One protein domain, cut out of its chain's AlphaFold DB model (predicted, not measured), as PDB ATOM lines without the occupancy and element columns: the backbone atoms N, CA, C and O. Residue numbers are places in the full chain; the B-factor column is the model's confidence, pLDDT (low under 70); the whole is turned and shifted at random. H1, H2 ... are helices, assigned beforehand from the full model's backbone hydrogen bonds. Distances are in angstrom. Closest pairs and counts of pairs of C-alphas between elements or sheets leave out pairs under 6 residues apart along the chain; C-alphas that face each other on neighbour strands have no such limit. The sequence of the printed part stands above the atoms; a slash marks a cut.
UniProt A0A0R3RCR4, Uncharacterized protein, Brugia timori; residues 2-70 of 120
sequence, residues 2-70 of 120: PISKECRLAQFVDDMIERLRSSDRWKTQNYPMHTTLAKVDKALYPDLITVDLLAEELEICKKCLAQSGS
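AT A GLANCE: This is residues 2 to 70 of the 120 residues of an uncharacterized protein of Brugia timori (UniProt A0A0R3RCR4). Two helices, H3 and H1, lie side by side and run opposite ways, and at one end of the pair a long loop leads from the short helix H2, which follows H1, to H3. The loop is drawn together by a short antiparallel pairing of residues 31 to 32 with residues 48 to 49, and its residues 36 to 44 stick out; residues 2 to 9 and 63 to 70 stand free as well. The printed part has 69 residues with three named helices, in the order H1, H2, H3, and no named strand; its class is all helix. It is loose, with a radius of gyration of the C-alphas of 15.1 A, and the C-alphas span 44 by 33 by 19 A.

IN THESE COORDINATES: H3, the longest helix, holds residues 51 to 67 and measures 24.7 A from first to last C-alpha. It begins at C-alpha 51 at (122.376, 155.109, 130.289) and ends at C-alpha 67 at (103.278, 166.212, 119.311). H1 holds residues 8 to 22, is 21.3 A long and begins at C-alpha 8 at (102.174, 151.537, 127.532). H2 holds residues 24 to 27.

HOW THE PARTS SIT: H3 and H1 touch, and their closest C-alphas, those of Ala 55 and Ile 17, are 6.7 A apart. They stand at a shallow tilt of 13 degrees and run opposite ways. H2 and H3 are close but not clearly touching, with the C-alphas of Lys 27 and Val 51 the closest at 7.2 A. H1 and H2 only just touch, with 3 pairs of C-alphas within 8 A, and they touch only at the corner by their tight link. H1 touches H2 with residues 20 to 21 alone, and the closest C-alphas of the two, those of Arg 21 and Lys 27, are 5.3 A apart. In H1 and H3 every O i to N i+4 pair is within hydrogen-bond range, while H2, with four residues, is too short for such a pair.

THE WHOLE: The two C-alphas farthest apart are those of Pro 2 and Lys 42, at 47.5 A, and those of Pro 2 and Ser 70 are 22.8 A apart. Of the stretch 63 to 70, residues 63 to 67 belong to H3. Without the stretches that stand free, the body has 44 residues and spans 27 by 25 by 13 A. The link from H2 to H3, residues 28 to 50, is long, and the printed part has no cut. The mean pLDDT of the printed part is 88.6, and no printed residue is under 70.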
ATOM      1  N   PRO A   2      90.612 143.712 131.239       77.81
ATOM      2  CA  PRO A   2      90.576 144.713 130.174       77.81
ATOM      3  C   PRO A   2      91.998 145.207 129.853       77.81
ATOM      4  O   PRO A   2      92.811 145.380 130.760       77.81
ATOM      5  N   ILE A   3      92.297 145.419 128.568       77.44
ATOM      6  CA  ILE A   3      93.567 146.010 128.117       77.44
ATOM      7  C   ILE A   3      93.500 147.521 128.375       77.44
ATOM      8  O   ILE A   3      92.553 148.175 127.931       77.44
ATOM      9  N   SER A   4      94.478 148.071 129.107       84.00
ATOM     10  CA  SER A   4      94.561 149.521 129.346       84.00
ATOM     11  C   SER A   4      94.728 150.269 128.022       84.00
ATOM     12  O   SER A   4      95.490 149.834 127.159       84.00
ATOM     13  N   LYS A   5      94.029 151.401 127.880       86.81
ATOM     14  CA  LYS A   5      94.133 152.298 126.717       86.81
ATOM     15  C   LYS A   5      95.257 153.332 126.843       86.81
ATOM     16  O   LYS A   5      95.357 154.240 126.023       86.81
ATOM     17  N   GLU A   6      96.063 153.229 127.891       87.69
ATOM     18  CA  GLU A   6      97.207 154.105 128.123       87.69
ATOM     19  C   GLU A   6      98.362 153.766 127.176       87.69
ATOM     20  O   GLU A   6      98.525 152.618 126.759       87.69
ATOM     21  N   CYS A   7      99.189 154.770 126.871       86.12
ATOM     22  CA  CYS A   7     100.399 154.621 126.068       86.12
ATOM     23  C   CYS A   7     101.453 153.793 126.826       86.12
ATOM     24  O   CYS A   7     102.301 154.338 127.532       86.12
ATOM     25  N   ARG A   8     101.392 152.464 126.694       85.75
ATOM     26  CA  ARG A   8     102.174 151.537 127.532       85.75
ATOM     27  C   ARG A   8     103.595 151.280 127.060       85.75
ATOM     28  O   ARG A   8     104.447 151.001 127.896       85.75
ATOM     29  N   LEU A   9     103.874 151.393 125.760       85.50
ATOM     30  CA  LEU A   9     105.216 151.108 125.251       85.50
ATOM     31  C   LEU A   9     106.262 152.047 125.868       85.50
ATOM     32  O   LEU A   9     107.325 151.593 126.271       85.50
ATOM     33  N   ALA A  10     105.923 153.330 126.040       84.38
ATOM     34  CA  ALA A  10     106.790 154.300 126.711       84.38
ATOM     35  C   ALA A  10     107.143 153.870 128.147       84.38
ATOM     36  O   ALA A  10     108.297 153.978 128.552       84.38
ATOM     37  N   GLN A  11     106.172 153.316 128.875       86.00
ATOM     38  CA  GLN A  11     106.364 152.851 130.244       86.00
ATOM     39  C   GLN A  11     107.261 151.607 130.319       86.00
ATOM     40  O   GLN A  11     108.117 151.524 131.191       86.00
ATOM     41  N   PHE A  12     107.151 150.675 129.364       87.94
ATOM     42  CA  PHE A  12     108.069 149.531 129.300       87.94
ATOM     43  C   PHE A  12     109.527 149.951 129.088       87.94
ATOM     44  O   PHE A  12     110.439 149.312 129.622       87.94
ATOM     45  N   VAL A  13     109.756 151.010 128.306       90.19
ATOM     46  CA  VAL A  13     111.105 151.541 128.096       90.19
ATOM     47  C   VAL A  13     111.602 152.268 129.350       90.19
ATOM     48  O   VAL A  13     112.766 152.103 129.705       90.19
ATOM     49  N   ASP A  14     110.732 152.971 130.079       91.88
ATOM     50  CA  ASP A  14     111.081 153.565 131.378       91.88
ATOM     51  C   ASP A  14     111.541 152.509 132.386       91.88
ATOM     52  O   ASP A  14     112.651 152.597 132.917       91.88
ATOM     53  N   ASP A  15     110.763 151.437 132.545       92.56
ATOM     54  CA  ASP A  15     111.120 150.304 133.405       92.56
ATOM     55  C   ASP A  15     112.441 149.639 132.957       92.56
ATOM     56  O   ASP A  15     113.183 149.050 133.749       92.56
ATOM     57  N   MET A  16     112.766 149.686 131.659       92.19
ATOM     58  CA  MET A  16     114.043 149.199 131.136       92.19
ATOM     59  C   MET A  16     115.207 150.111 131.532       92.19
ATOM     60  O   MET A  16     116.226 149.601 131.999       92.19
ATOM     61  N   ILE A  17     115.063 151.432 131.396       92.94
ATOM     62  CA  ILE A  17     116.080 152.406 131.814       92.94
ATOM     63  C   ILE A  17     116.356 152.284 133.316       92.94
ATOM     64  O   ILE A  17     117.520 152.237 133.722       92.94
ATOM     65  N   GLU A  18     115.319 152.158 134.145       92.94
ATOM     66  CA  GLU A  18     115.479 151.957 135.590       92.94
ATOM     67  C   GLU A  18     116.261 150.676 135.910       92.94
ATOM     68  O   GLU A  18     117.219 150.701 136.692       92.94
ATOM     69  N   ARG A  19     115.927 149.561 135.243       92.62
ATOM     70  CA  ARG A  19     116.669 148.299 135.384       92.62
ATOM     71  C   ARG A  19     118.130 148.441 134.968       92.62
ATOM     72  O   ARG A  19     119.005 147.961 135.690       92.62
ATOM     73  N   LEU A  20     118.413 149.120 133.855       90.81
ATOM     74  CA  LEU A  20     119.784 149.377 133.407       90.81
ATOM     75  C   LEU A  20     120.560 150.208 134.437       90.81
ATOM     76  O   LEU A  20     121.677 149.841 134.792       90.81
ATOM     77  N   ARG A  21     119.956 151.261 134.998       90.25
ATOM     78  CA  ARG A  21     120.574 152.087 136.055       90.25
ATOM     79  C   ARG A  21     120.859 151.312 137.340       90.25
ATOM     80  O   ARG A  21     121.836 151.604 138.028       90.25
ATOM     81  N   SER A  22     120.006 150.344 137.670       89.38
ATOM     82  CA  SER A  22     120.157 149.490 138.856       89.38
ATOM     83  C   SER A  22     121.242 148.417 138.707       89.38
ATOM     84  O   SER A  22     121.675 147.837 139.698       89.38
ATOM     85  N   SER A  23     121.698 148.150 137.480       89.44
ATOM     86  CA  SER A  23     122.691 147.121 137.194       89.44
ATOM     87  C   SER A  23     124.113 147.669 137.292       89.44
ATOM     88  O   SER A  23     124.493 148.570 136.545       89.44
ATOM     89  N   ASP A  24     124.945 147.060 138.140       85.44
ATOM     90  CA  ASP A  24     126.347 147.467 138.338       85.44
ATOM     91  C   ASP A  24     127.169 147.479 137.040       85.44
ATOM     92  O   ASP A  24     128.026 148.347 136.843       85.44
ATOM     93  N   ARG A  25     126.867 146.546 136.126       83.25
ATOM     94  CA  ARG A  25     127.510 146.444 134.809       83.25
ATOM     95  C   ARG A  25     127.280 147.697 133.966       83.25
ATOM     96  O   ARG A  25     128.209 148.186 133.340       83.25
ATOM     97  N   TRP A  26     126.045 148.186 133.931       81.06
ATOM     98  CA  TRP A  26     125.632 149.267 133.035       81.06
ATOM     99  C   TRP A  26     125.794 150.647 133.674       81.06
ATOM    100  O   TRP A  26     126.035 151.622 132.972       81.06
ATOM    101  N   LYS A  27     125.729 150.731 135.007       73.12
ATOM    102  CA  LYS A  27     125.893 151.977 135.764       73.12
ATOM    103  C   LYS A  27     127.306 152.562 135.687       73.12
ATOM    104  O   LYS A  27     127.478 153.770 135.802       73.12
ATOM    105  N   THR A  28     128.320 151.710 135.555       72.31
ATOM    106  CA  THR A  28     129.734 152.117 135.631       72.31
ATOM    107  C   THR A  28     130.441 152.126 134.279       72.31
ATOM    108  O   THR A  28     131.547 152.655 134.168       72.31
ATOM    109  N   GLN A  29     129.819 151.549 133.250       77.62
ATOM    110  CA  GLN A  29     130.444 151.336 131.956       77.62
ATOM    111  C   GLN A  29     129.934 152.341 130.921       77.62
ATOM    112  O   GLN A  29     128.745 152.390 130.615       77.62
ATOM    113  N   ASN A  30     130.864 153.099 130.340       86.19
ATOM    114  CA  ASN A  30     130.614 153.924 129.163       86.19
ATOM    115  C   ASN A  30     130.985 153.123 127.911       86.19
ATOM    116  O   ASN A  30     132.063 152.523 127.861       86.19
ATOM    117  N   TYR A  31     130.118 153.122 126.902       87.88
ATOM    118  CA  TYR A  31     130.330 152.352 125.677       87.88
ATOM    119  C   TYR A  31     130.742 153.279 124.532       87.88
ATOM    120  O   TYR A  31     130.012 154.223 124.248       87.88
ATOM    121  N   PRO A  32     131.876 153.051 123.852       90.69
ATOM    122  CA  PRO A  32     132.237 153.838 122.676       90.69
ATOM    123  C   PRO A  32     131.162 153.760 121.586       90.69
ATOM    124  O   PRO A  32     130.684 152.674 121.252       90.69
ATOM    125  N   MET A  33     130.781 154.912 121.029       88.44
ATOM    126  CA  MET A  33     129.807 154.973 119.942       88.44
ATOM    127  C   MET A  33     130.476 154.646 118.605       88.44
ATOM    128  O   MET A  33     131.466 155.272 118.212       88.44
ATOM    129  N   HIS A  34     129.894 153.698 117.876       85.38
ATOM    130  CA  HIS A  34     130.372 153.277 116.565       85.38
ATOM    131  C   HIS A  34     129.265 153.423 115.526       85.38
ATOM    132  O   HIS A  34     128.174 152.879 115.679       85.38
ATOM    133  N   THR A  35     129.563 154.117 114.433       82.94
ATOM    134  CA  THR A  35     128.717 154.123 113.242       82.94
ATOM    135  C   THR A  35     129.186 152.993 112.325       82.94
ATOM    136  O   THR A  35     130.346 152.941 111.927       82.94
ATOM    137  N   THR A  36     128.317 152.022 112.042       81.38
ATOM    138  CA  THR A  36     128.695 150.838 111.249       81.38
ATOM    139  C   THR A  36     128.502 151.074 109.755       81.38
ATOM    140  O   THR A  36     129.450 150.971 108.982       81.38
ATOM    141  N   LEU A  37     127.278 151.412 109.343       81.88
ATOM    142  CA  LEU A  37     126.894 151.542 107.930       81.88
ATOM    143  C   LEU A  37     126.630 152.989 107.492       81.88
ATOM    144  O   LEU A  37     126.628 153.281 106.298       81.88
ATOM    145  N   ALA A  38     126.427 153.905 108.439       79.75
ATOM    146  CA  ALA A  38     126.120 155.302 108.156       79.75
ATOM    147  C   ALA A  38     127.375 156.183 108.257       79.75
ATOM    148  O   ALA A  38     128.056 156.199 109.282       79.75
ATOM    149  N   LYS A  39     127.658 156.969 107.211       84.38
ATOM    150  CA  LYS A  39     128.630 158.069 107.286       84.38
ATOM    151  C   LYS A  39     127.934 159.284 107.887       84.38
ATOM    152  O   LYS A  39     127.261 160.023 107.175       84.38
ATOM    153  N   VAL A  40     128.071 159.444 109.196       86.06
ATOM    154  CA  VAL A  40     127.482 160.550 109.958       86.06
ATOM    155  C   VAL A  40     128.588 161.527 110.339       86.06
ATOM    156  O   VAL A  40     129.690 161.098 110.689       86.06
ATOM    157  N   ASP A  41     128.310 162.827 110.257       89.06
ATOM    158  CA  ASP A  41     129.213 163.852 110.782       89.06
ATOM    159  C   ASP A  41     129.454 163.601 112.277       89.06
ATOM    160  O   ASP A  41     128.512 163.367 113.039       89.06
ATOM    161  N   LYS A  42     130.720 163.650 112.699       87.38
ATOM    162  CA  LYS A  42     131.119 163.430 114.088       87.38
ATOM    163  C   LYS A  42     130.453 164.414 115.050       87.38
ATOM    164  O   LYS A  42     130.235 164.065 116.202       87.38
ATOM    165  N   ALA A  43     130.082 165.604 114.581       90.56
ATOM    166  CA  ALA A  43     129.363 166.589 115.382       90.56
ATOM    167  C   ALA A  43     127.923 166.171 115.752       90.56
ATOM    168  O   ALA A  43     127.327 166.784 116.632       90.56
ATOM    169  N   LEU A  44     127.356 165.154 115.091       88.94
ATOM    170  CA  LEU A  44     125.959 164.738 115.267       88.94
ATOM    171  C   LEU A  44     125.782 163.540 116.206       88.94
ATOM    172  O   LEU A  44     124.655 163.090 116.396       88.94
ATOM    173  N   TYR A  45     126.861 162.989 116.766       89.75
ATOM    174  CA  TYR A  45     126.767 161.868 117.698       89.75
ATOM    175  C   TYR A  45     127.854 161.929 118.780       89.75
ATOM    176  O   TYR A  45     128.966 162.396 118.523       89.75
ATOM    177  N   PRO A  46     127.572 161.435 119.995       91.69
ATOM    178  CA  PRO A  46     128.523 161.501 121.097       91.69
ATOM    179  C   PRO A  46     129.665 160.491 120.936       91.69
ATOM    180  O   PRO A  46     129.571 159.516 120.194       91.69
ATOM    181  N   ASP A  47     130.771 160.697 121.652       91.31
ATOM    182  CA  ASP A  47     131.876 159.726 121.705       91.31
ATOM    183  C   ASP A  47     131.519 158.462 122.492       91.31
ATOM    184  O   ASP A  47     131.989 157.368 122.170       91.31
ATOM    185  N   LEU A  48     130.687 158.620 123.519       92.12
ATOM    186  CA  LEU A  48     130.318 157.580 124.466       92.12
ATOM    187  C   LEU A  48     128.799 157.518 124.610       92.12
ATOM    188  O   LEU A  48     128.129 158.546 124.682       92.12
ATOM    189  N   ILE A  49     128.283 156.302 124.715       91.19
ATOM    190  CA  ILE A  49     126.907 155.996 125.073       91.19
ATOM    191  C   ILE A  49     126.864 155.652 126.558       91.19
ATOM    192  O   ILE A  49     127.585 154.767 127.032       91.19
ATOM    193  N   THR A  50     126.001 156.363 127.277       91.56
ATOM    194  CA  THR A  50     125.702 156.152 128.695       91.56
ATOM    195  C   THR A  50     124.206 155.912 128.868       91.56
ATOM    196  O   THR A  50     123.404 156.277 128.007       91.56
ATOM    197  N   VAL A  51     123.806 155.307 129.989       91.94
ATOM    198  CA  VAL A  51     122.376 155.109 130.289       91.94
ATOM    199  C   VAL A  51     121.648 156.451 130.433       91.94
ATOM    200  O   VAL A  51     120.490 156.557 130.043       91.94
ATOM    201  N   ASP A  52     122.325 157.485 130.936       91.31
ATOM    202  CA  ASP A  52     121.742 158.824 131.068       91.31
ATOM    203  C   ASP A  52     121.501 159.484 129.712       91.31
ATOM    204  O   ASP A  52     120.414 160.008 129.489       91.31
ATOM    205  N   LEU A  53     122.448 159.359 128.778       92.50
ATOM    206  CA  LEU A  53     122.250 159.809 127.401       92.50
ATOM    207  C   LEU A  53     121.047 159.099 126.757       92.50
ATOM    208  O   LEU A  53     120.204 159.743 126.145       92.50
ATOM    209  N   LEU A  54     120.928 157.775 126.917       92.06
ATOM    210  CA  LEU A  54     119.780 157.028 126.386       92.06
ATOM    211  C   LEU A  54     118.451 157.486 127.007       92.06
ATOM    212  O   LEU A  54     117.438 157.534 126.312       92.06
ATOM    213  N   ALA A  55     118.449 157.833 128.296       93.19
ATOM    214  CA  ALA A  55     117.271 158.374 128.967       93.19
ATOM    215  C   ALA A  55     116.893 159.767 128.428       93.19
ATOM    216  O   ALA A  55     115.712 160.040 128.224       93.19
ATOM    217  N   GLU A  56     117.872 160.631 128.152       94.44
ATOM    218  CA  GLU A  56     117.642 161.942 127.531       94.44
ATOM    219  C   GLU A  56     117.040 161.806 126.124       94.44
ATOM    220  O   GLU A  56     116.025 162.440 125.821       94.44
ATOM    221  N   GLU A  57     117.600 160.926 125.291       93.56
ATOM    222  CA  GLU A  57     117.083 160.636 123.947       93.56
ATOM    223  C   GLU A  57     115.666 160.043 123.984       93.56
ATOM    224  O   GLU A  57     114.807 160.400 123.170       93.56
ATOM    225  N   LEU A  58     115.374 159.184 124.966       93.75
ATOM    226  CA  LEU A  58     114.031 158.649 125.179       93.75
ATOM    227  C   LEU A  58     113.025 159.763 125.502       93.75
ATOM    228  O   LEU A  58     111.922 159.781 124.952       93.75
ATOM    229  N   GLU A  59     113.393 160.715 126.359       95.06
ATOM    230  CA  GLU A  59     112.538 161.860 126.686       95.06
ATOM    231  C   GLU A  59     112.290 162.769 125.476       95.06
ATOM    232  O   GLU A  59     111.181 163.285 125.302       95.06
ATOM    233  N   ILE A  60     113.287 162.943 124.603       95.50
ATOM    234  CA  ILE A  60     113.111 163.645 123.325       95.50
ATOM    235  C   ILE A  60     112.102 162.887 122.451       95.50
ATOM    236  O   ILE A  60     111.118 163.481 122.002       95.50
ATOM    237  N   CYS A  61     112.276 161.572 122.285       93.69
ATOM    238  CA  CYS A  61     111.355 160.725 121.522       93.69
ATOM    239  C   CYS A  61     109.910 160.837 122.031       93.69
ATOM    240  O   CYS A  61     108.992 161.057 121.238       93.69
ATOM    241  N   LYS A  62     109.693 160.754 123.351       92.69
ATOM    242  CA  LYS A  62     108.360 160.890 123.963       92.69
ATOM    243  C   LYS A  62     107.711 162.234 123.638       92.69
ATOM    244  O   LYS A  62     106.535 162.269 123.276       92.69
ATOM    245  N   LYS A  63     108.463 163.337 123.728       94.31
ATOM    246  CA  LYS A  63     107.961 164.684 123.399       94.31
ATOM    247  C   LYS A  63     107.570 164.795 121.928       94.31
ATOM    248  O   LYS A  63     106.497 165.315 121.630       94.31
ATOM    249  N   CYS A  64     108.402 164.281 121.023       94.69
ATOM    250  CA  CYS A  64     108.107 164.271 119.591       94.69
ATOM    251  C   CYS A  64     106.846 163.456 119.279       94.69
ATOM    252  O   CYS A  64     105.967 163.925 118.557       94.69
ATOM    253  N   LEU A  65     106.712 162.266 119.867       92.12
ATOM    254  CA  LEU A  65     105.546 161.406 119.668       92.12
ATOM    255  C   LEU A  65     104.261 162.032 120.214       92.12
ATOM    256  O   LEU A  65     103.239 162.019 119.529       92.12
ATOM    257  N   ALA A  66     104.318 162.665 121.388       91.06
ATOM    258  CA  ALA A  66     103.185 163.391 121.953       91.06
ATOM    259  C   ALA A  66     102.698 164.539 121.050       91.06
ATOM    260  O   ALA A  66     101.508 164.851 121.040       91.06
ATOM    261  N   GLN A  67     103.594 165.139 120.262       95.50
ATOM    262  CA  GLN A  67     103.278 166.212 119.311       95.50
ATOM    263  C   GLN A  67     102.907 165.713 117.907       95.50
ATOM    264  O   GLN A  67     102.481 166.509 117.075       95.50
ATOM    265  N   SER A  68     103.031 164.412 117.631       94.19
ATOM    266  CA  SER A  68     102.809 163.846 116.292       94.19
ATOM    267  C   SER A  68     101.373 163.999 115.771       94.19
ATOM    268  O   SER A  68     101.140 163.899 114.568       94.19
ATOM    269  N   GLY A  69     100.394 164.185 116.665       93.81
ATOM    270  CA  GLY A  69      98.970 164.142 116.324       93.81
ATOM    271  C   GLY A  69      98.469 162.743 115.937       93.81
ATOM    272  O   GLY A  69      97.320 162.602 115.516       93.81
ATOM    273  N   SER A  70      99.307 161.709 116.068       94.94
ATOM    274  CA  SER A  70      98.912 160.326 115.812       94.94
ATOM    275  C   SER A  70      97.945 159.844 116.908       94.94
ATOM    276  O   SER A  70      98.205 160.061 118.094       94.94
TER     277      SER A  70